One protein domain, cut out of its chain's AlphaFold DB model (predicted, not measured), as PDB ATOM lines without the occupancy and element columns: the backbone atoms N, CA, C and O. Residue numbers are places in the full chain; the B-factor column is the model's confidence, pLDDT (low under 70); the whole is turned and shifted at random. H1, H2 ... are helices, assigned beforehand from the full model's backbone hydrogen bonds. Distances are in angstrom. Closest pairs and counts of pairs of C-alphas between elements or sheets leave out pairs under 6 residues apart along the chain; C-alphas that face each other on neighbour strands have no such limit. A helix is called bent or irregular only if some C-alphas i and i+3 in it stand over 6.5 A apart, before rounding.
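AT A GLANCE: This is residues 73 to 145 and 204 to 270 of the 277 residues of an uncharacterized protein of Candidatus Nitronauta litoralis (UniProt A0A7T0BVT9). Four long helices, H1, H3, H4 and H5, make an up-and-down bundle, each running against the one before it in the chain, while the short H2 packs beside one end of H3 and H6 crosses H3 nearer its other end. H3, the longest helix, is the hub of this bundle and touches the five other helices. The printed part has 140 residues with six named helices, in the order H1 to H6, and no named strand; its class is all helix. It is compact, with a radius of gyration of the C-alphas of 15.8 A and spans of 48 by 40 by 26 A.

IN THESE COORDINATES: Begin at Glu 73 and pass to C-alpha 84 at (40.563, 29.407, -60.769), where H1, residues 84 to 103, sets out on its 27.3 A. H1 has a kink of 34 degrees near residue 91 and is only just irregular, C-alphas 90 and 93 being 6.8 A apart. Next come H2, residues 106 to 112, and H3, residues 118 to 144, 39.7 A long and irregular, with C-alphas 119 and 122 7.7 A apart. Past the cut, find C-alpha 204 at (44.048, 36.150, -57.590), from which H4, residues 204 to 225, runs 30.6 A. H5, residues 234 to 254, is 29.8 A long, and H6, residues 256 to 266, ends with C-alpha 266 at (24.068, 34.071, -47.598).

HOW THE PARTS SIT: Start from H3. H1 touches it at a shallow tilt of 19 degrees, opposite ways, the closest C-alphas being those of Cys 87 and Cys 142, 5.5 A apart. H2 and H3 form a helical hairpin, closest at the C-alphas of Trp 108 and Gly 124, 4.1 A; H3 touches H2 with residues 118 to 128 alone. H5 touches H3, closest at the C-alphas of Ile 127 and Leu 245, 5.3 A, at a shallow tilt of 33 degrees, only just short of steep. H6 touches H3 about perpendicular, at 88 degrees, closest at the C-alphas of Ala 137 and Ala 261, 5.2 A. H4 touches H1 the same way, at the C-alphas of Phe 91 and Ile 211, 6.3 A. H1 and H5 are apart. In H2, H4, H5 and H6 every O i to N i+4 pair is within hydrogen-bond range; in H1 14 of 16 are, in H3 20 of 23.

THE WHOLE: The two C-alphas farthest apart, those of Glu 232 and His 270, are 49.8 A apart. Residues 146 to 203 are not printed; C-alphas 145 and 204 are 7.1 A apart across the cut. Of the links that are printed whole, none is long. The mean pLDDT of the printed part is 94.5, and no printed residue is under 70.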
ATOM      1  N   GLU A  73      52.305  36.080 -42.401       71.06
ATOM      2  CA  GLU A  73      52.021  35.296 -43.608       71.06
ATOM      3  C   GLU A  73      52.776  33.960 -43.559       71.06
ATOM      4  O   GLU A  73      53.947  33.914 -43.174       71.06
ATOM      5  N   ALA A  74      52.119  32.876 -43.980       77.94
ATOM      6  CA  ALA A  74      52.776  31.589 -44.172       77.94
ATOM      7  C   ALA A  74      53.929  31.710 -45.187       77.94
ATOM      8  O   ALA A  74      53.810  32.415 -46.190       77.94
ATOM      9  N   ALA A  75      55.017  30.966 -44.969       73.06
ATOM     10  CA  ALA A  75      56.236  31.000 -45.792       73.06
ATOM     11  C   ALA A  75      56.088  30.383 -47.204       73.06
ATOM     12  O   ALA A  75      57.084  30.115 -47.874       73.06
ATOM     13  N   GLN A  76      54.858  30.121 -47.649       70.69
ATOM     14  CA  GLN A  76      54.578  29.536 -48.957       70.69
ATOM     15  C   GLN A  76      55.022  30.479 -50.091       70.69
ATOM     16  O   GLN A  76      54.956  31.703 -49.935       70.69
ATOM     17  N   PRO A  77      55.462  29.932 -51.240       77.25
ATOM     18  CA  PRO A  77      55.847  30.743 -52.387       77.25
ATOM     19  C   PRO A  77      54.667  31.599 -52.862       77.25
ATOM     20  O   PRO A  77      53.534  31.127 -52.941       77.25
ATOM     21  N   LYS A  78      54.945  32.871 -53.170       84.31
ATOM     22  CA  LYS A  78      53.975  33.809 -53.751       84.31
ATOM     23  C   LYS A  78      53.852  33.591 -55.262       84.31
ATOM     24  O   LYS A  78      54.812  33.160 -55.904       84.31
ATOM     25  N   GLY A  79      52.704  33.941 -55.837       87.62
ATOM     26  CA  GLY A  79      52.450  33.859 -57.277       87.62
ATOM     27  C   GLY A  79      52.127  32.453 -57.795       87.62
ATOM     28  O   GLY A  79      52.267  32.194 -58.993       87.62
ATOM     29  N   VAL A  80      51.712  31.540 -56.916       91.12
ATOM     30  CA  VAL A  80      51.203  30.205 -57.261       91.12
ATOM     31  C   VAL A  80      49.775  30.298 -57.794       91.12
ATOM     32  O   VAL A  80      49.429  29.606 -58.750       91.12
ATOM     33  N   VAL A  81      48.953  31.168 -57.204       95.38
ATOM     34  CA  VAL A  81      47.540  31.334 -57.571       95.38
ATOM     35  C   VAL A  81      47.410  32.387 -58.673       95.38
ATOM     36  O   VAL A  81      47.661  33.569 -58.452       95.38
ATOM     37  N   LYS A  82      47.036  31.947 -59.879       95.94
ATOM     38  CA  LYS A  82      46.955  32.786 -61.095       95.94
ATOM     39  C   LYS A  82      45.598  32.733 -61.786       95.94
ATOM     40  O   LYS A  82      45.263  33.614 -62.569       95.94
ATOM     41  N   ASP A  83      44.851  31.674 -61.525       97.19
ATOM     42  CA  ASP A  83      43.573  31.356 -62.139       97.19
ATOM     43  C   ASP A  83      42.730  30.507 -61.174       97.19
ATOM     44  O   ASP A  83      43.165  30.130 -60.081       97.19
ATOM     45  N   LYS A  84      41.498  30.194 -61.579       97.31
ATOM     46  CA  LYS A  84      40.563  29.407 -60.769       97.31
ATOM     47  C   LYS A  84      41.142  28.042 -60.395       97.31
ATOM     48  O   LYS A  84      41.048  27.642 -59.239       97.31
ATOM     49  N   ALA A  85      41.766  27.353 -61.349       97.62
ATOM     50  CA  ALA A  85      42.281  26.003 -61.145       97.62
ATOM     51  C   ALA A  85      43.437  25.982 -60.132       97.62
ATOM     52  O   ALA A  85      43.454  25.150 -59.225       97.62
ATOM     53  N   SER A  86      44.379  26.917 -60.250       97.75
ATOM     54  CA  SER A  86      45.482  27.086 -59.300       97.75
ATOM     55  C   SER A  86      44.999  27.554 -57.923       97.75
ATOM     56  O   SER A  86      45.522  27.078 -56.918       97.75
ATOM     57  N   CYS A  87      43.959  28.394 -57.852       98.00
ATOM     58  CA  CYS A  87      43.319  28.788 -56.593       98.00
ATOM     59  C   CYS A  87      42.705  27.588 -55.862       98.00
ATOM     60  O   CYS A  87      43.042  27.310 -54.711       98.00
ATOM     61  N   GLU A  88      41.854  26.821 -56.549       97.12
ATOM     62  CA  GLU A  88      41.224  25.617 -55.999       97.12
ATOM     63  C   GLU A  88      42.269  24.561 -55.611       97.12
ATOM     64  O   GLU A  88      42.152  23.908 -54.570       97.12
ATOM     65  N   ALA A  89      43.331  24.415 -56.411       97.12
ATOM     66  CA  ALA A  89      44.430  23.509 -56.106       97.12
ATOM     67  C   ALA A  89      45.209  23.926 -54.850       97.12
ATOM     68  O   ALA A  89      45.549  23.046 -54.061       97.12
ATOM     69  N   ALA A  90      45.453  25.225 -54.652       96.56
ATOM     70  CA  ALA A  90      46.124  25.756 -53.467       96.56
ATOM     71  C   ALA A  90      45.247  25.671 -52.204       96.56
ATOM     72  O   ALA A  90      45.756  25.389 -51.122       96.56
ATOM     73  N   PHE A  91      43.933  25.865 -52.334       97.31
ATOM     74  CA  PHE A  91      42.991  25.817 -51.213       97.31
ATOM     75  C   PHE A  91      42.684  24.388 -50.732       97.31
ATOM     76  O   PHE A  91      42.590  24.130 -49.533       97.31
ATOM     77  N   ARG A  92      42.540  23.429 -51.652       97.31
ATOM     78  CA  ARG A  92      42.071  22.063 -51.357       97.31
ATOM     79  C   ARG A  92      42.832  21.329 -50.234       97.31
ATOM     80  O   ARG A  92      42.156  20.711 -49.414       97.31
ATOM     81  N   PRO A  93      44.177  21.368 -50.133       96.75
ATOM     82  CA  PRO A  93      44.884  20.740 -49.014       96.75
ATOM     83  C   PRO A  93      44.475  21.306 -47.647       96.75
ATOM     84  O   PRO A  93      44.355  20.543 -46.686       96.75
ATOM     85  N   LEU A  94      44.209  22.617 -47.565       97.06
ATOM     86  CA  LEU A  94      43.731  23.273 -46.343       97.06
ATOM     87  C   LEU A  94      42.349  22.763 -45.960       97.06
ATOM     88  O   LEU A  94      42.099  22.429 -44.806       97.06
ATOM     89  N   GLU A  95      41.462  22.673 -46.945       97.25
ATOM     90  CA  GLU A  95      40.093  22.221 -46.733       97.25
ATOM     91  C   GLU A  95      40.040  20.759 -46.282       97.25
ATOM     92  O   GLU A  95      39.298  20.413 -45.363       97.25
ATOM     93  N   GLU A  96      40.871  19.891 -46.861       97.69
ATOM     94  CA  GLU A  96      40.952  18.498 -46.422       97.69
ATOM     95  C   GLU A  96      41.534  18.369 -45.010       97.69
ATOM     96  O   GLU A  96      40.968  17.647 -44.184       97.69
ATOM     97  N   LYS A  97      42.590  19.127 -44.684       97.06
ATOM     98  CA  LYS A  97      43.137  19.194 -43.320       97.06
ATOM     99  C   LYS A  97      42.079  19.678 -42.319       97.06
ATOM    100  O   LYS A  97      41.856  19.024 -41.298       97.06
ATOM    101  N   ARG A  98      41.345  20.750 -42.638       96.50
ATOM    102  CA  ARG A  98      40.233  21.264 -41.820       96.50
ATOM    103  C   ARG A  98      39.148  20.206 -41.610       96.50
ATOM    104  O   ARG A  98      38.743  19.963 -40.475       96.50
ATOM    105  N   LYS A  99      38.693  19.532 -42.673       96.50
ATOM    106  CA  LYS A  99      37.689  18.455 -42.572       96.50
ATOM    107  C   LYS A  99      38.166  17.305 -41.690       96.50
ATOM    108  O   LYS A  99      37.355  16.741 -40.960       96.50
ATOM    109  N   VAL A 100      39.445  16.928 -41.755       97.25
ATOM    110  CA  VAL A 100      40.018  15.902 -40.868       97.25
ATOM    111  C   VAL A 100      39.912  16.333 -39.406       97.25
ATOM    112  O   VAL A 100      39.383  15.573 -38.599       97.25
ATOM    113  N   LEU A 101      40.333  17.553 -39.072       96.06
ATOM    114  CA  LEU A 101      40.257  18.073 -37.703       96.06
ATOM    115  C   LEU A 101      38.806  18.166 -37.200       96.06
ATOM    116  O   LEU A 101      38.501  17.723 -36.091       96.06
ATOM    117  N   GLN A 102      37.891  18.644 -38.047       94.19
ATOM    118  CA  GLN A 102      36.468  18.744 -37.718       94.19
ATOM    119  C   GLN A 102      35.823  17.368 -37.498       94.19
ATOM    120  O   GLN A 102      35.060  17.196 -36.549       94.19
ATOM    121  N   ARG A 103      36.136  16.371 -38.342       96.06
ATOM    122  CA  ARG A 103      35.661  14.983 -38.169       96.06
ATOM    123  C   ARG A 103      36.174  14.358 -36.875       96.06
ATOM    124  O   ARG A 103      35.467  13.561 -36.270       96.06
ATOM    125  N   SER A 104      37.356  14.766 -36.424       94.81
ATOM    126  CA  SER A 104      37.936  14.356 -35.144       94.81
ATOM    127  C   SER A 104      37.393  15.161 -33.944       94.81
ATOM    128  O   SER A 104      37.958  15.119 -32.850       94.81
ATOM    129  N   GLY A 105      36.298  15.908 -34.128       94.88
ATOM    130  CA  GLY A 105      35.562  16.614 -33.074       94.88
ATOM    131  C   GLY A 105      35.859  18.112 -32.954       94.88
ATOM    132  O   GLY A 105      35.167  18.796 -32.201       94.88
ATOM    133  N   GLY A 106      36.847  18.624 -33.691       96.62
ATOM    134  CA  GLY A 106      37.191  20.044 -33.725       96.62
ATOM    135  C   GLY A 106      37.621  20.647 -32.382       96.62
ATOM    136  O   GLY A 106      37.924  19.937 -31.415       96.62
ATOM    137  N   MET A 107      37.660  21.978 -32.313       97.56
ATOM    138  CA  MET A 107      38.083  22.699 -31.115       97.56
ATOM    139  C   MET A 107      37.094  22.530 -29.976       97.56
ATOM    140  O   MET A 107      37.529  22.463 -28.830       97.56
ATOM    141  N   TRP A 108      35.792  22.394 -30.248       97.25
ATOM    142  CA  TRP A 108      34.843  22.049 -29.191       97.25
ATOM    143  C   TRP A 108      35.285  20.792 -28.430       97.25
ATOM    144  O   TRP A 108      35.413  20.822 -27.205       97.25
ATOM    145  N   HIS A 109      35.631  19.718 -29.147       96.06
ATOM    146  CA  HIS A 109      36.090  18.492 -28.509       96.06
ATOM    147  C   HIS A 109      37.393  18.690 -27.717       96.06
ATOM    148  O   HIS A 109      37.526  18.116 -26.639       96.06
ATOM    149  N   ALA A 110      38.326  19.531 -28.180       95.69
ATOM    150  CA  ALA A 110      39.552  19.839 -27.434       95.69
ATOM    151  C   ALA A 110      39.267  20.424 -26.035       95.69
ATOM    152  O   ALA A 110      39.931  20.044 -25.071       95.69
ATOM    153  N   PHE A 111      38.243  21.274 -25.902       96.00
ATOM    154  CA  PHE A 111      37.799  21.803 -24.606       96.00
ATOM    155  C   PHE A 111      37.084  20.751 -23.747       96.00
ATOM    156  O   PHE A 111      37.254  20.727 -22.532       96.00
ATOM    157  N   GLU A 112      36.294  19.864 -24.353       95.25
ATOM    158  CA  GLU A 112      35.505  18.867 -23.612       95.25
ATOM    159  C   GLU A 112      36.356  17.773 -22.944       95.25
ATOM    160  O   GLU A 112      35.941  17.192 -21.931       95.25
ATOM    161  N   ARG A 113      37.559  17.514 -23.479       92.81
ATOM    162  CA  ARG A 113      38.506  16.505 -22.967       92.81
ATOM    163  C   ARG A 113      39.012  16.792 -21.550       92.81
ATOM    164  O   ARG A 113      39.428  15.854 -20.878       92.81
ATOM    165  N   VAL A 114      39.004  18.050 -21.103       92.19
ATOM    166  CA  VAL A 114      39.575  18.467 -19.812       92.19
ATOM    167  C   VAL A 114      38.515  19.198 -18.995       92.19
ATOM    168  O   VAL A 114      38.003  20.243 -19.395       92.19
ATOM    169  N   GLU A 115      38.169  18.633 -17.839       92.25
ATOM    170  CA  GLU A 115      37.026  19.058 -17.025       92.25
ATOM    171  C   GLU A 115      37.094  20.534 -16.617       92.25
ATOM    172  O   GLU A 115      36.086  21.237 -16.651       92.25
ATOM    173  N   GLU A 116      38.283  21.035 -16.300       90.88
ATOM    174  CA  GLU A 116      38.472  22.385 -15.773       90.88
ATOM    175  C   GLU A 116      38.376  23.479 -16.842       90.88
ATOM    176  O   GLU A 116      38.102  24.633 -16.510       90.88
ATOM    177  N   ILE A 117      38.579  23.139 -18.120       92.62
ATOM    178  CA  ILE A 117      38.404  24.076 -19.243       92.62
ATOM    179  C   ILE A 117      37.090  23.852 -19.996       92.62
ATOM    180  O   ILE A 117      36.678  24.732 -20.750       92.62
ATOM    181  N   ARG A 118      36.388  22.740 -19.746       94.56
ATOM    182  CA  ARG A 118      35.070  22.436 -20.320       94.56
ATOM    183  C   ARG A 118      34.064  23.593 -20.226       94.56
ATOM    184  O   ARG A 118      33.390  23.843 -21.221       94.56
ATOM    185  N   PRO A 119      33.977  24.380 -19.129       94.19
ATOM    186  CA  PRO A 119      33.069  25.532 -19.069       94.19
ATOM    187  C   PRO A 119      33.297  26.598 -20.157       94.19
ATOM    188  O   PRO A 119      32.433  27.442 -20.378       94.19
ATOM    189  N   PHE A 120      34.445  26.573 -20.842       93.50
ATOM    190  CA  PHE A 120      34.790  27.485 -21.931       93.50
ATOM    191  C   PHE A 120      34.566  26.882 -23.327       93.50
ATOM    192  O   PHE A 120      34.951  27.516 -24.311       93.50
ATOM    193  N   SER A 121      33.930  25.710 -23.450       95.44
ATOM    194  CA  SER A 121      33.777  24.988 -24.725       95.44
ATOM    195  C   SER A 121      32.974  25.735 -25.794       95.44
ATOM    196  O   SER A 121      33.195  25.519 -26.987       95.44
ATOM    197  N   ASN A 122      32.151  26.715 -25.405       95.62
ATOM    198  CA  ASN A 122      31.537  27.663 -26.342       95.62
ATOM    199  C   ASN A 122      32.581  28.463 -27.153       95.62
ATOM    200  O   ASN A 122      32.317  28.863 -28.284       95.62
ATOM    201  N   THR A 123      33.781  28.691 -26.607       96.75
ATOM    202  CA  THR A 123      34.905  29.274 -27.364       96.75
ATOM    203  C   THR A 123      35.322  28.330 -28.489       96.75
ATOM    204  O   THR A 123      35.444  28.764 -29.628       96.75
ATOM    205  N   GLY A 124      35.466  27.033 -28.191       97.06
ATOM    206  CA  GLY A 124      35.782  26.010 -29.188       97.06
ATOM    207  C   GLY A 124      34.731  25.924 -30.297       97.06
ATOM    208  O   GLY A 124      35.086  25.960 -31.471       97.06
ATOM    209  N   MET A 125      33.440  25.931 -29.945       97.69
ATOM    210  CA  MET A 125      32.346  25.952 -30.930       97.69
ATOM    211  C   MET A 125      32.381  27.184 -31.839       97.69
ATOM    212  O   MET A 125      32.141  27.077 -33.041       97.69
ATOM    213  N   GLN A 126      32.654  28.363 -31.275       98.06
ATOM    214  CA  GLN A 126      32.751  29.595 -32.055       98.06
ATOM    215  C   GLN A 126      33.956  29.579 -32.993       98.06
ATOM    216  O   GLN A 126      33.822  30.020 -34.132       98.06
ATOM    217  N   ILE A 127      35.098  29.038 -32.549       98.38
ATOM    218  CA  ILE A 127      36.258  28.826 -33.423       98.38
ATOM    219  C   ILE A 127      35.855  27.917 -34.583       98.38
ATOM    220  O   ILE A 127      36.034  28.314 -35.727       98.38
ATOM    221  N   ASP A 128      35.251  26.756 -34.311       98.12
ATOM    222  CA  ASP A 128      34.826  25.813 -35.355       98.12
ATOM    223  C   ASP A 128      33.868  26.474 -36.365       98.12
ATOM    224  O   ASP A 128      34.068  26.394 -37.578       98.12
ATOM    225  N   SER A 129      32.852  27.191 -35.877       97.56
ATOM    226  CA  SER A 129      31.874  27.898 -36.716       97.56
ATOM    227  C   SER A 129      32.516  28.989 -37.578       97.56
ATOM    228  O   SER A 129      32.306  29.029 -38.792       97.56
ATOM    229  N   ASN A 130      33.333  29.858 -36.979       97.88
ATOM    230  CA  ASN A 130      33.956  30.969 -37.695       97.88
ATOM    231  C   ASN A 130      35.040  30.483 -38.663       97.88
ATOM    232  O   ASN A 130      35.159  31.017 -39.763       97.88
ATOM    233  N   PHE A 131      35.780  29.432 -38.315       96.81
ATOM    234  CA  PHE A 131      36.752  28.830 -39.224       96.81
ATOM    235  C   PHE A 131      36.068  28.227 -40.457       96.81
ATOM    236  O   PHE A 131      36.556  28.383 -41.576       96.81
ATOM    237  N   ASN A 132      34.906  27.588 -40.279       96.62
ATOM    238  CA  ASN A 132      34.120  27.061 -41.395       96.62
ATOM    239  C   ASN A 132      33.640  28.174 -42.331       96.62
ATOM    240  O   ASN A 132      33.800  28.044 -43.542       96.62
ATOM    241  N   LYS A 133      33.137  29.287 -41.781       97.12
ATOM    242  CA  LYS A 133      32.773  30.477 -42.572       97.12
ATOM    243  C   LYS A 133      33.969  31.033 -43.339       97.12
ATOM    244  O   LYS A 133      33.853  31.332 -44.521       97.12
ATOM    245  N   LEU A 134      35.127  31.133 -42.686       97.19
ATOM    246  CA  LEU A 134      36.353  31.625 -43.312       97.19
ATOM    247  C   LEU A 134      36.774  30.742 -44.494       97.19
ATOM    248  O   LEU A 134      37.044  31.253 -45.579       97.19
ATOM    249  N   ALA A 135      36.790  29.421 -44.303       97.19
ATOM    250  CA  ALA A 135      37.123  28.471 -45.361       97.19
ATOM    251  C   ALA A 135      36.122  28.541 -46.529       97.19
ATOM    252  O   ALA A 135      36.539  28.587 -47.684       97.19
ATOM    253  N   GLN A 136      34.820  28.620 -46.237       96.44
ATOM    254  CA  GLN A 136      33.766  28.767 -47.248       96.44
ATOM    255  C   GLN A 136      33.913  30.064 -48.049       96.44
ATOM    256  O   GLN A 136      33.843  30.028 -49.275       96.44
ATOM    257  N   ALA A 137      34.200  31.186 -47.388       97.88
ATOM    258  CA  ALA A 137      34.428  32.466 -48.054       97.88
ATOM    259  C   ALA A 137      35.622  32.399 -49.021       97.88
ATOM    260  O   ALA A 137      35.511  32.811 -50.175       97.88
ATOM    261  N   VAL A 138      36.751  31.819 -48.594       97.94
ATOM    262  CA  VAL A 138      37.929  31.639 -49.463       97.94
ATOM    263  C   VAL A 138      37.619  30.710 -50.642       97.94
ATOM    264  O   VAL A 138      37.995  31.006 -51.777       97.94
ATOM    265  N   GLN A 139      36.889  29.618 -50.406       97.69
ATOM    266  CA  GLN A 139      36.455  28.709 -51.467       97.69
ATOM    267  C   GLN A 139      35.564  29.418 -52.496       97.69
ATOM    268  O   GLN A 139      35.771  29.269 -53.704       97.69
ATOM    269  N   HIS A 140      34.596  30.207 -52.025       97.19
ATOM    270  CA  HIS A 140      33.704  30.994 -52.872       97.19
ATOM    271  C   HIS A 140      34.489  31.987 -53.729       97.19
ATOM    272  O   HIS A 140      34.273  32.055 -54.940       97.19
ATOM    273  N   LEU A 141      35.466  32.687 -53.142       97.88
ATOM    274  CA  LEU A 141      36.354  33.596 -53.870       97.88
ATOM    275  C   LEU A 141      37.141  32.873 -54.970       97.88
ATOM    276  O   LEU A 141      37.180  33.366 -56.097       97.88
ATOM    277  N   CYS A 142      37.702  31.687 -54.706       97.88
ATOM    278  CA  CYS A 142      38.360  30.898 -55.754       97.88
ATOM    279  C   CYS A 142      37.409  30.565 -56.912       97.88
ATOM    280  O   CYS A 142      37.787  30.676 -58.082       97.88
ATOM    281  N   ALA A 143      36.171  30.179 -56.598       96.62
ATOM    282  CA  ALA A 143      35.194  29.763 -57.595       96.62
ATOM    283  C   ALA A 143      34.667  30.921 -58.459       96.62
ATOM    284  O   ALA A 143      34.280  30.680 -59.609       96.62
ATOM    285  N   THR A 144      34.658  32.142 -57.911       96.56
ATOM    286  CA  THR A 144      33.950  33.317 -58.448       96.56
ATOM    287  C   THR A 144      34.841  34.554 -58.599       96.56
ATOM    288  O   THR A 144      34.344  35.677 -58.650       96.56
ATOM    289  N   ALA A 145      36.164  34.388 -58.672       97.31
ATOM    290  CA  ALA A 145      37.110  35.507 -58.739       97.31
ATOM    291  C   ALA A 145      36.796  36.509 -59.868       97.31
ATOM    292  O   ALA A 145      36.964  37.707 -59.677       97.31
ATOM    293  N   TYR A 204      43.543  37.430 -58.099       97.19
ATOM    294  CA  TYR A 204      44.048  36.150 -57.590       97.19
ATOM    295  C   TYR A 204      45.179  36.310 -56.566       97.19
ATOM    296  O   TYR A 204      45.270  35.504 -55.648       97.19
ATOM    297  N   GLU A 205      45.978  37.377 -56.659       96.31
ATOM    298  CA  GLU A 205      46.984  37.732 -55.650       96.31
ATOM    299  C   GLU A 205      46.355  38.015 -54.275       96.31
ATOM    300  O   GLU A 205      46.864  37.554 -53.251       96.31
ATOM    301  N   THR A 206      45.213  38.709 -54.247       96.88
ATOM    302  CA  THR A 206      44.452  38.947 -53.014       96.88
ATOM    303  C   THR A 206      43.971  37.625 -52.426       96.88
ATOM    304  O   THR A 206      44.177  37.364 -51.241       96.88
ATOM    305  N   ILE A 207      43.395  36.748 -53.257       97.69
ATOM    306  CA  ILE A 207      42.902  35.436 -52.808       97.69
ATOM    307  C   ILE A 207      44.060  34.562 -52.310       97.69
ATOM    308  O   ILE A 207      43.928  33.879 -51.297       97.69
ATOM    309  N   GLU A 208      45.224  34.626 -52.956       96.75
ATOM    310  CA  GLU A 208      46.432  33.944 -52.496       96.75
ATOM    311  C   GLU A 208      46.846  34.397 -51.091       96.75
ATOM    312  O   GLU A 208      47.172  33.565 -50.242       96.75
ATOM    313  N   GLY A 209      46.793  35.706 -50.823       95.81
ATOM    314  CA  GLY A 209      47.022  36.262 -49.488       95.81
ATOM    315  C   GLY A 209      46.072  35.682 -48.443       95.81
ATOM    316  O   GLY A 209      46.512  35.278 -47.363       95.81
ATOM    317  N   LEU A 210      44.790  35.545 -48.786       96.56
ATOM    318  CA  LEU A 210      43.784  34.942 -47.909       96.56
ATOM    319  C   LEU A 210      44.023  33.443 -47.686       96.56
ATOM    320  O   LEU A 210      43.897  32.975 -46.558       96.56
ATOM    321  N   ILE A 211      44.433  32.696 -48.713       96.81
ATOM    322  CA  ILE A 211      44.802  31.275 -48.589       96.81
ATOM    323  C   ILE A 211      46.011  31.113 -47.658       96.81
ATOM    324  O   ILE A 211      45.985  30.277 -46.753       96.81
ATOM    325  N   ARG A 212      47.055  31.938 -47.819       95.25
ATOM    326  CA  ARG A 212      48.226  31.920 -46.922       95.25
ATOM    327  C   ARG A 212      47.840  32.261 -45.486       95.25
ATOM    328  O   ARG A 212      48.333  31.633 -44.554       95.25
ATOM    329  N   LYS A 213      46.949  33.235 -45.302       95.25
ATOM    330  CA  LYS A 213      46.422  33.596 -43.986       95.25
ATOM    331  C   LYS A 213      45.631  32.445 -43.361       95.25
ATOM    332  O   LYS A 213      45.840  32.134 -42.191       95.25
ATOM    333  N   LEU A 214      44.769  31.796 -44.142       96.00
ATOM    334  CA  LEU A 214      43.994  30.633 -43.720       96.00
ATOM    335  C   LEU A 214      44.902  29.477 -43.288       96.00
ATOM    336  O   LEU A 214      44.622  28.858 -42.268       96.00
ATOM    337  N   GLN A 215      46.000  29.223 -44.005       96.00
ATOM    338  CA  GLN A 215      47.017  28.243 -43.605       96.00
ATOM    339  C   GLN A 215      47.579  28.562 -42.212       96.00
ATOM    340  O   GLN A 215      47.506  27.705 -41.336       96.00
ATOM    341  N   THR A 216      48.059  29.792 -41.969       96.00
ATOM    342  CA  THR A 216      48.590  30.185 -40.648       96.00
ATOM    343  C   THR A 216      47.555  29.973 -39.536       96.00
ATOM    344  O   THR A 216      47.884  29.488 -38.452       96.00
ATOM    345  N   LEU A 217      46.289  30.319 -39.791       97.19
ATOM    346  CA  LEU A 217      45.206  30.121 -38.823       97.19
ATOM    347  C   LEU A 217      44.893  28.635 -38.603       97.19
ATOM    348  O   LEU A 217      44.620  28.241 -37.471       97.19
ATOM    349  N   LEU A 218      44.938  27.813 -39.657       97.06
ATOM    350  CA  LEU A 218      44.706  26.369 -39.582       97.06
ATOM    351  C   LEU A 218      45.813  25.657 -38.805       97.06
ATOM    352  O   LEU A 218      45.532  24.719 -38.066       97.06
ATOM    353  N   ASP A 219      47.055  26.108 -38.954       96.25
ATOM    354  CA  ASP A 219      48.187  25.574 -38.199       96.25
ATOM    355  C   ASP A 219      48.045  25.921 -36.713       96.25
ATOM    356  O   ASP A 219      48.127  25.036 -35.866       96.25
ATOM    357  N   GLY A 220      47.686  27.168 -36.386       96.50
ATOM    358  CA  GLY A 220      47.375  27.554 -35.004       96.50
ATOM    359  C   GLY A 220      46.177  26.797 -34.414       96.50
ATOM    360  O   GLY A 220      46.186  26.445 -33.233       96.50
ATOM    361  N   TYR A 221      45.156  26.517 -35.226       97.94
ATOM    362  CA  TYR A 221      44.031  25.664 -34.842       97.94
ATOM    363  C   TYR A 221      44.507  24.238 -34.531       97.94
ATOM    364  O   TYR A 221      44.161  23.688 -33.488       97.94
ATOM    365  N   GLU A 222      45.284  23.625 -35.428       97.62
ATOM    366  CA  GLU A 222      45.770  22.250 -35.279       97.62
ATOM    367  C   GLU A 222      46.672  22.100 -34.050       97.62
ATOM    368  O   GLU A 222      46.507  21.153 -33.275       97.62
ATOM    369  N   ASP A 223      47.572  23.059 -33.833       96.69
ATOM    370  CA  ASP A 223      48.466  23.098 -32.677       96.69
ATOM    371  C   ASP A 223      47.689  23.121 -31.358       96.69
ATOM    372  O   ASP A 223      48.050  22.422 -30.406       96.69
ATOM    373  N   LEU A 224      46.610  23.909 -31.282       96.75
ATOM    374  CA  LEU A 224      45.735  23.941 -30.110       96.75
ATOM    375  C   LEU A 224      44.942  22.639 -29.972       96.75
ATOM    376  O   LEU A 224      44.893  22.068 -28.885       96.75
ATOM    377  N   TYR A 225      44.365  22.137 -31.063       96.69
ATOM    378  CA  TYR A 225      43.567  20.911 -31.065       96.69
ATOM    379  C   TYR A 225      44.356  19.681 -30.580       96.69
ATOM    380  O   TYR A 225      43.820  18.840 -29.845       96.69
ATOM    381  N   ASN A 226      45.627  19.573 -30.976       95.44
ATOM    382  CA  ASN A 226      46.511  18.461 -30.624       95.44
ATOM    383  C   ASN A 226      47.160  18.607 -29.240       95.44
ATOM    384  O   ASN A 226      47.769  17.654 -28.741       95.44
ATOM    385  N   ARG A 227      47.045  19.774 -28.598       93.31
ATOM    386  CA  ARG A 227      47.685  20.023 -27.308       93.31
ATOM    387  C   ARG A 227      47.030  19.207 -26.198       93.31
ATOM    388  O   ARG A 227      45.813  19.210 -26.020       93.31
ATOM    389  N   LYS A 228      47.858  18.541 -25.394       90.44
ATOM    390  CA  LYS A 228      47.425  17.955 -24.123       90.44
ATOM    391  C   LYS A 228      47.425  19.063 -23.080       90.44
ATOM    392  O   LYS A 228      48.484  19.578 -22.762       90.44
ATOM    393  N   VAL A 229      46.256  19.443 -22.576       91.06
ATOM    394  CA  VAL A 229      46.159  20.538 -21.607       91.06
ATOM    395  C   VAL A 229      46.431  20.003 -20.200       91.06
ATOM    396  O   VAL A 229      45.590  19.320 -19.616       91.06
ATOM    397  N   THR A 230      47.616  20.303 -19.671       89.38
ATOM    398  CA  THR A 230      47.987  20.071 -18.264       89.38
ATOM    399  C   THR A 230      47.446  21.181 -17.362       89.38
ATOM    400  O   THR A 230      46.944  22.188 -17.859       89.38
ATOM    401  N   ALA A 231      47.516  21.031 -16.034       83.75
ATOM    402  CA  ALA A 231      47.001  22.044 -15.108       83.75
ATOM    403  C   ALA A 231      47.701  23.404 -15.267       83.75
ATOM    404  O   ALA A 231      47.048  24.442 -15.168       83.75
ATOM    405  N   GLU A 232      48.993  23.379 -15.575       86.31
ATOM    406  CA  GLU A 232      49.868  24.534 -15.738       86.31
ATOM    407  C   GLU A 232      49.627  25.261 -17.073       86.31
ATOM    408  O   GLU A 232      49.810  26.473 -17.173       86.31
ATOM    409  N   GLU A 233      49.167  24.542 -18.101       90.19
ATOM    410  CA  GLU A 233      48.976  25.072 -19.457       90.19
ATOM    411  C   GLU A 233      47.549  25.564 -19.736       90.19
ATOM    412  O   GLU A 233      47.306  26.169 -20.784       90.19
ATOM    413  N   LYS A 234      46.599  25.341 -18.816       92.00
ATOM    414  CA  LYS A 234      45.179  25.720 -18.974       92.00
ATOM    415  C   LYS A 234      45.010  27.183 -19.366       92.00
ATOM    416  O   LYS A 234      44.281  27.495 -20.304       92.00
ATOM    417  N   ASP A 235      45.697  28.079 -18.668       93.00
ATOM    418  CA  ASP A 235      45.541  29.518 -18.879       93.00
ATOM    419  C   ASP A 235      46.109  29.960 -20.224       93.00
ATOM    420  O   ASP A 235      45.479  30.749 -20.929       93.00
ATOM    421  N   ALA A 236      47.246  29.385 -20.621       95.00
ATOM    422  CA  ALA A 236      47.827  29.607 -21.935       95.00
ATOM    423  C   ALA A 236      46.903  29.079 -23.043       95.00
ATOM    424  O   ALA A 236      46.616  29.803 -23.993       95.00
ATOM    425  N   PHE A 237      46.367  27.863 -22.897       96.56
ATOM    426  CA  PHE A 237      45.425  27.277 -23.853       96.56
ATOM    427  C   PHE A 237      44.164  28.134 -24.023       96.56
ATOM    428  O   PHE A 237      43.749  28.418 -25.149       96.56
ATOM    429  N   LEU A 238      43.568  28.583 -22.914       96.19
ATOM    430  CA  LEU A 238      42.386  29.446 -22.926       96.19
ATOM    431  C   LEU A 238      42.684  30.799 -23.585       96.19
ATOM    432  O   LEU A 238      41.914  31.248 -24.436       96.19
ATOM    433  N   SER A 239      43.804  31.426 -23.215       97.19
ATOM    434  CA  SER A 239      44.256  32.706 -23.776       97.19
ATOM    435  C   SER A 239      44.484  32.602 -25.284       97.19
ATOM    436  O   SER A 239      43.945  33.396 -26.051       97.19
ATOM    437  N   GLN A 240      45.191  31.567 -25.737       98.06
ATOM    438  CA  GLN A 240      45.485  31.343 -27.153       98.06
ATOM    439  C   GLN A 240      44.246  30.979 -27.965       98.06
ATOM    440  O   GLN A 240      44.071  31.498 -29.064       98.06
ATOM    441  N   SER A 241      43.342  30.163 -27.421       97.75
ATOM    442  CA  SER A 241      42.066  29.860 -28.079       97.75
ATOM    443  C   SER A 241      41.216  31.118 -28.249       97.75
ATOM    444  O   SER A 241      40.658  31.359 -29.320       97.75
ATOM    445  N   LYS A 242      41.158  31.973 -27.220       97.62
ATOM    446  CA  LYS A 242      40.466  33.262 -27.310       97.62
ATOM    447  C   LYS A 242      41.123  34.193 -28.331       97.62
ATOM    448  O   LYS A 242      40.410  34.859 -29.077       97.62
ATOM    449  N   THR A 243      42.452  34.224 -28.389       98.38
ATOM    450  CA  THR A 243      43.191  34.965 -29.417       98.38
ATOM    451  C   THR A 243      42.875  34.453 -30.819       98.38
ATOM    452  O   THR A 243      42.583  35.262 -31.693       98.38
ATOM    453  N   LEU A 244      42.892  33.134 -31.041       98.50
ATOM    454  CA  LEU A 244      42.567  32.539 -32.339       98.50
ATOM    455  C   LEU A 244      41.157  32.936 -32.780       98.50
ATOM    456  O   LEU A 244      40.982  33.420 -33.895       98.50
ATOM    457  N   LEU A 245      40.173  32.805 -31.884       98.31
ATOM    458  CA  LEU A 245      38.805  33.245 -32.147       98.31
ATOM    459  C   LEU A 245      38.760  34.725 -32.537       98.31
ATOM    460  O   LEU A 245      38.149  35.065 -33.544       98.31
ATOM    461  N   ALA A 246      39.424  35.593 -31.771       97.88
ATOM    462  CA  ALA A 246      39.439  37.028 -32.038       97.88
ATOM    463  C   ALA A 246      40.036  37.355 -33.415       97.88
ATOM    464  O   ALA A 246      39.457  38.150 -34.145       97.88
ATOM    465  N   VAL A 247      41.146  36.715 -33.798       98.00
ATOM    466  CA  VAL A 247      41.788  36.942 -35.104       98.00
ATOM    467  C   VAL A 247      40.920  36.434 -36.259       98.00
ATOM    468  O   VAL A 247      40.849  37.089 -37.299       98.00
ATOM    469  N   ILE A 248      40.251  35.286 -36.103       97.81
ATOM    470  CA  ILE A 248      39.335  34.771 -37.132       97.81
ATOM    471  C   ILE A 248      38.137  35.713 -37.278       97.81
ATOM    472  O   ILE A 248      37.811  36.095 -38.396       97.81
ATOM    473  N   SER A 249      37.500  36.103 -36.171       97.12
ATOM    474  CA  SER A 249      36.355  37.019 -36.199       97.12
ATOM    475  C   SER A 249      36.719  38.360 -36.830       97.12
ATOM    476  O   SER A 249      36.018  38.808 -37.727       97.12
ATOM    477  N   ASP A 250      37.856  38.942 -36.443       96.62
ATOM    478  CA  ASP A 250      38.373  40.176 -37.043       96.62
ATOM    479  C   ASP A 250      38.589  40.027 -38.556       96.62
ATOM    480  O   ASP A 250      38.195  40.895 -39.327       96.62
ATOM    481  N   SER A 251      39.120  38.883 -39.003       96.06
ATOM    482  CA  SER A 251      39.280  38.609 -40.436       96.06
ATOM    483  C   SER A 251      37.929  38.550 -41.162       96.06
ATOM    484  O   SER A 251      37.808  39.065 -42.265       96.06
ATOM    485  N   LEU A 252      36.910  37.938 -40.557       95.94
ATOM    486  CA  LEU A 252      35.570  37.836 -41.147       95.94
ATOM    487  C   LEU A 252      34.804  39.162 -41.160       95.94
ATOM    488  O   LEU A 252      33.907  39.326 -41.979       95.94
ATOM    489  N   GLU A 253      35.106  40.068 -40.232       95.31
ATOM    490  CA  GLU A 253      34.428  41.359 -40.105       95.31
ATOM    491  C   GLU A 253      35.113  42.441 -40.948       95.31
ATOM    492  O   GLU A 253      34.443  43.195 -41.657       95.31
ATOM    493  N   ASN A 254      36.447  42.496 -40.895       96.00
ATOM    494  CA  ASN A 254      37.229  43.642 -41.353       96.00
ATOM    495  C   ASN A 254      37.998  43.407 -42.661       96.00
ATOM    496  O   ASN A 254      38.581  44.357 -43.183       96.00
ATOM    497  N   VAL A 255      37.994  42.191 -43.222       96.75
ATOM    498  CA  VAL A 255      38.549  41.929 -44.562       96.75
ATOM    499  C   VAL A 255      37.424  42.004 -45.600       96.75
ATOM    500  O   VAL A 255      36.592  41.093 -45.655       96.75
ATOM    501  N   PRO A 256      37.383  43.049 -46.452       96.75
ATOM    502  CA  PRO A 256      36.245  43.309 -47.335       96.75
ATOM    503  C   PRO A 256      35.896  42.147 -48.266       96.75
ATOM    504  O   PRO A 256      34.720  41.862 -48.475       96.75
ATOM    505  N   GLU A 257      36.898  41.451 -48.805       97.25
ATOM    506  CA  GLU A 257      36.703  40.329 -49.722       97.25
ATOM    507  C   GLU A 257      36.022  39.140 -49.038       97.25
ATOM    508  O   GLU A 257      35.170  38.491 -49.646       97.25
ATOM    509  N   LEU A 258      36.359  38.869 -47.772       97.25
ATOM    510  CA  LEU A 258      35.735  37.802 -46.990       97.25
ATOM    511  C   LEU A 258      34.296  38.170 -46.621       97.25
ATOM    512  O   LEU A 258      33.391  37.359 -46.819       97.25
ATOM    513  N   SER A 259      34.070  39.401 -46.154       95.06
ATOM    514  CA  SER A 259      32.733  39.902 -45.817       95.06
ATOM    515  C   SER A 259      31.806  39.899 -47.035       95.06
ATOM    516  O   SER A 259      30.651  39.483 -46.943       95.06
ATOM    517  N   MET A 260      32.321  40.315 -48.197       95.19
ATOM    518  CA  MET A 260      31.603  40.270 -49.471       95.19
ATOM    519  C   MET A 260      31.264  38.830 -49.873       95.19
ATOM    520  O   MET A 260      30.110  38.547 -50.181       95.19
ATOM    521  N   ALA A 261      32.239  37.917 -49.838       96.25
ATOM    522  CA  ALA A 261      32.023  36.517 -50.196       96.25
ATOM    523  C   ALA A 261      30.959  35.845 -49.316       96.25
ATOM    524  O   ALA A 261      30.090  35.143 -49.826       96.25
ATOM    525  N   LEU A 262      30.981  36.109 -48.006       94.00
ATOM    526  CA  LEU A 262      29.951  35.626 -47.085       94.00
ATOM    527  C   LEU A 262      28.574  36.217 -47.386       94.00
ATOM    528  O   LEU A 262      27.577  35.501 -47.345       94.00
ATOM    529  N   ALA A 263      28.507  37.516 -47.684       92.06
ATOM    530  CA  ALA A 263      27.247  38.158 -48.028       92.06
ATOM    531  C   ALA A 263      26.634  37.539 -49.290       92.06
ATOM    532  O   ALA A 263      25.433  37.314 -49.324       92.06
ATOM    533  N   GLU A 264      27.443  37.220 -50.299       91.62
ATOM    534  CA  GLU A 264      26.979  36.594 -51.541       91.62
ATOM    535  C   GLU A 264      26.440  35.179 -51.333       91.62
ATOM    536  O   GLU A 264      25.385  34.855 -51.877       91.62
ATOM    537  N   ASP A 265      27.124  34.367 -50.525       83.50
ATOM    538  CA  ASP A 265      26.706  32.995 -50.212       83.50
ATOM    539  C   ASP A 265      25.421  32.968 -49.359       83.50
ATOM    540  O   ASP A 265      24.559  32.106 -49.523       83.50
ATOM    541  N   MET A 266      25.236  33.964 -48.484       83.50
ATOM    542  CA  MET A 266      24.068  34.071 -47.598       83.50
ATOM    543  C   MET A 266      22.892  34.871 -48.180       83.50
ATOM    544  O   MET A 266      21.815  34.884 -47.580       83.50
ATOM    545  N   ALA A 267      23.076  35.577 -49.299       82.25
ATOM    546  CA  ALA A 267      22.076  36.512 -49.816       82.25
ATOM    547  C   ALA A 267      20.905  35.843 -50.547       82.25
ATOM    548  O   ALA A 267      19.890  36.511 -50.754       82.25
ATOM    549  N   GLU A 268      21.022  34.576 -50.965       84.62
ATOM    550  CA  GLU A 268      19.962  33.922 -51.737       84.62
ATOM    551  C   GLU A 268      18.678  33.774 -50.901       84.62
ATOM    552  O   GLU A 268      18.668  33.095 -49.870       84.62
ATOM    553  N   PRO A 269      17.566  34.409 -51.316       85.00
ATOM    554  CA  PRO A 269      16.340  34.371 -50.547       85.00
ATOM    555  C   PRO A 269      15.656  33.014 -50.695       85.00
ATOM    556  O   PRO A 269      15.596  32.431 -51.777       85.00
ATOM    557  N   HIS A 270      15.036  32.539 -49.616       80.88
ATOM    558  CA  HIS A 270      14.143  31.391 -49.701       80.88
ATOM    559  C   HIS A 270      12.911  31.752 -50.525       80.88
ATOM    560  O   HIS A 270      12.167  32.664 -50.157       80.88
TER     561      HIS A 270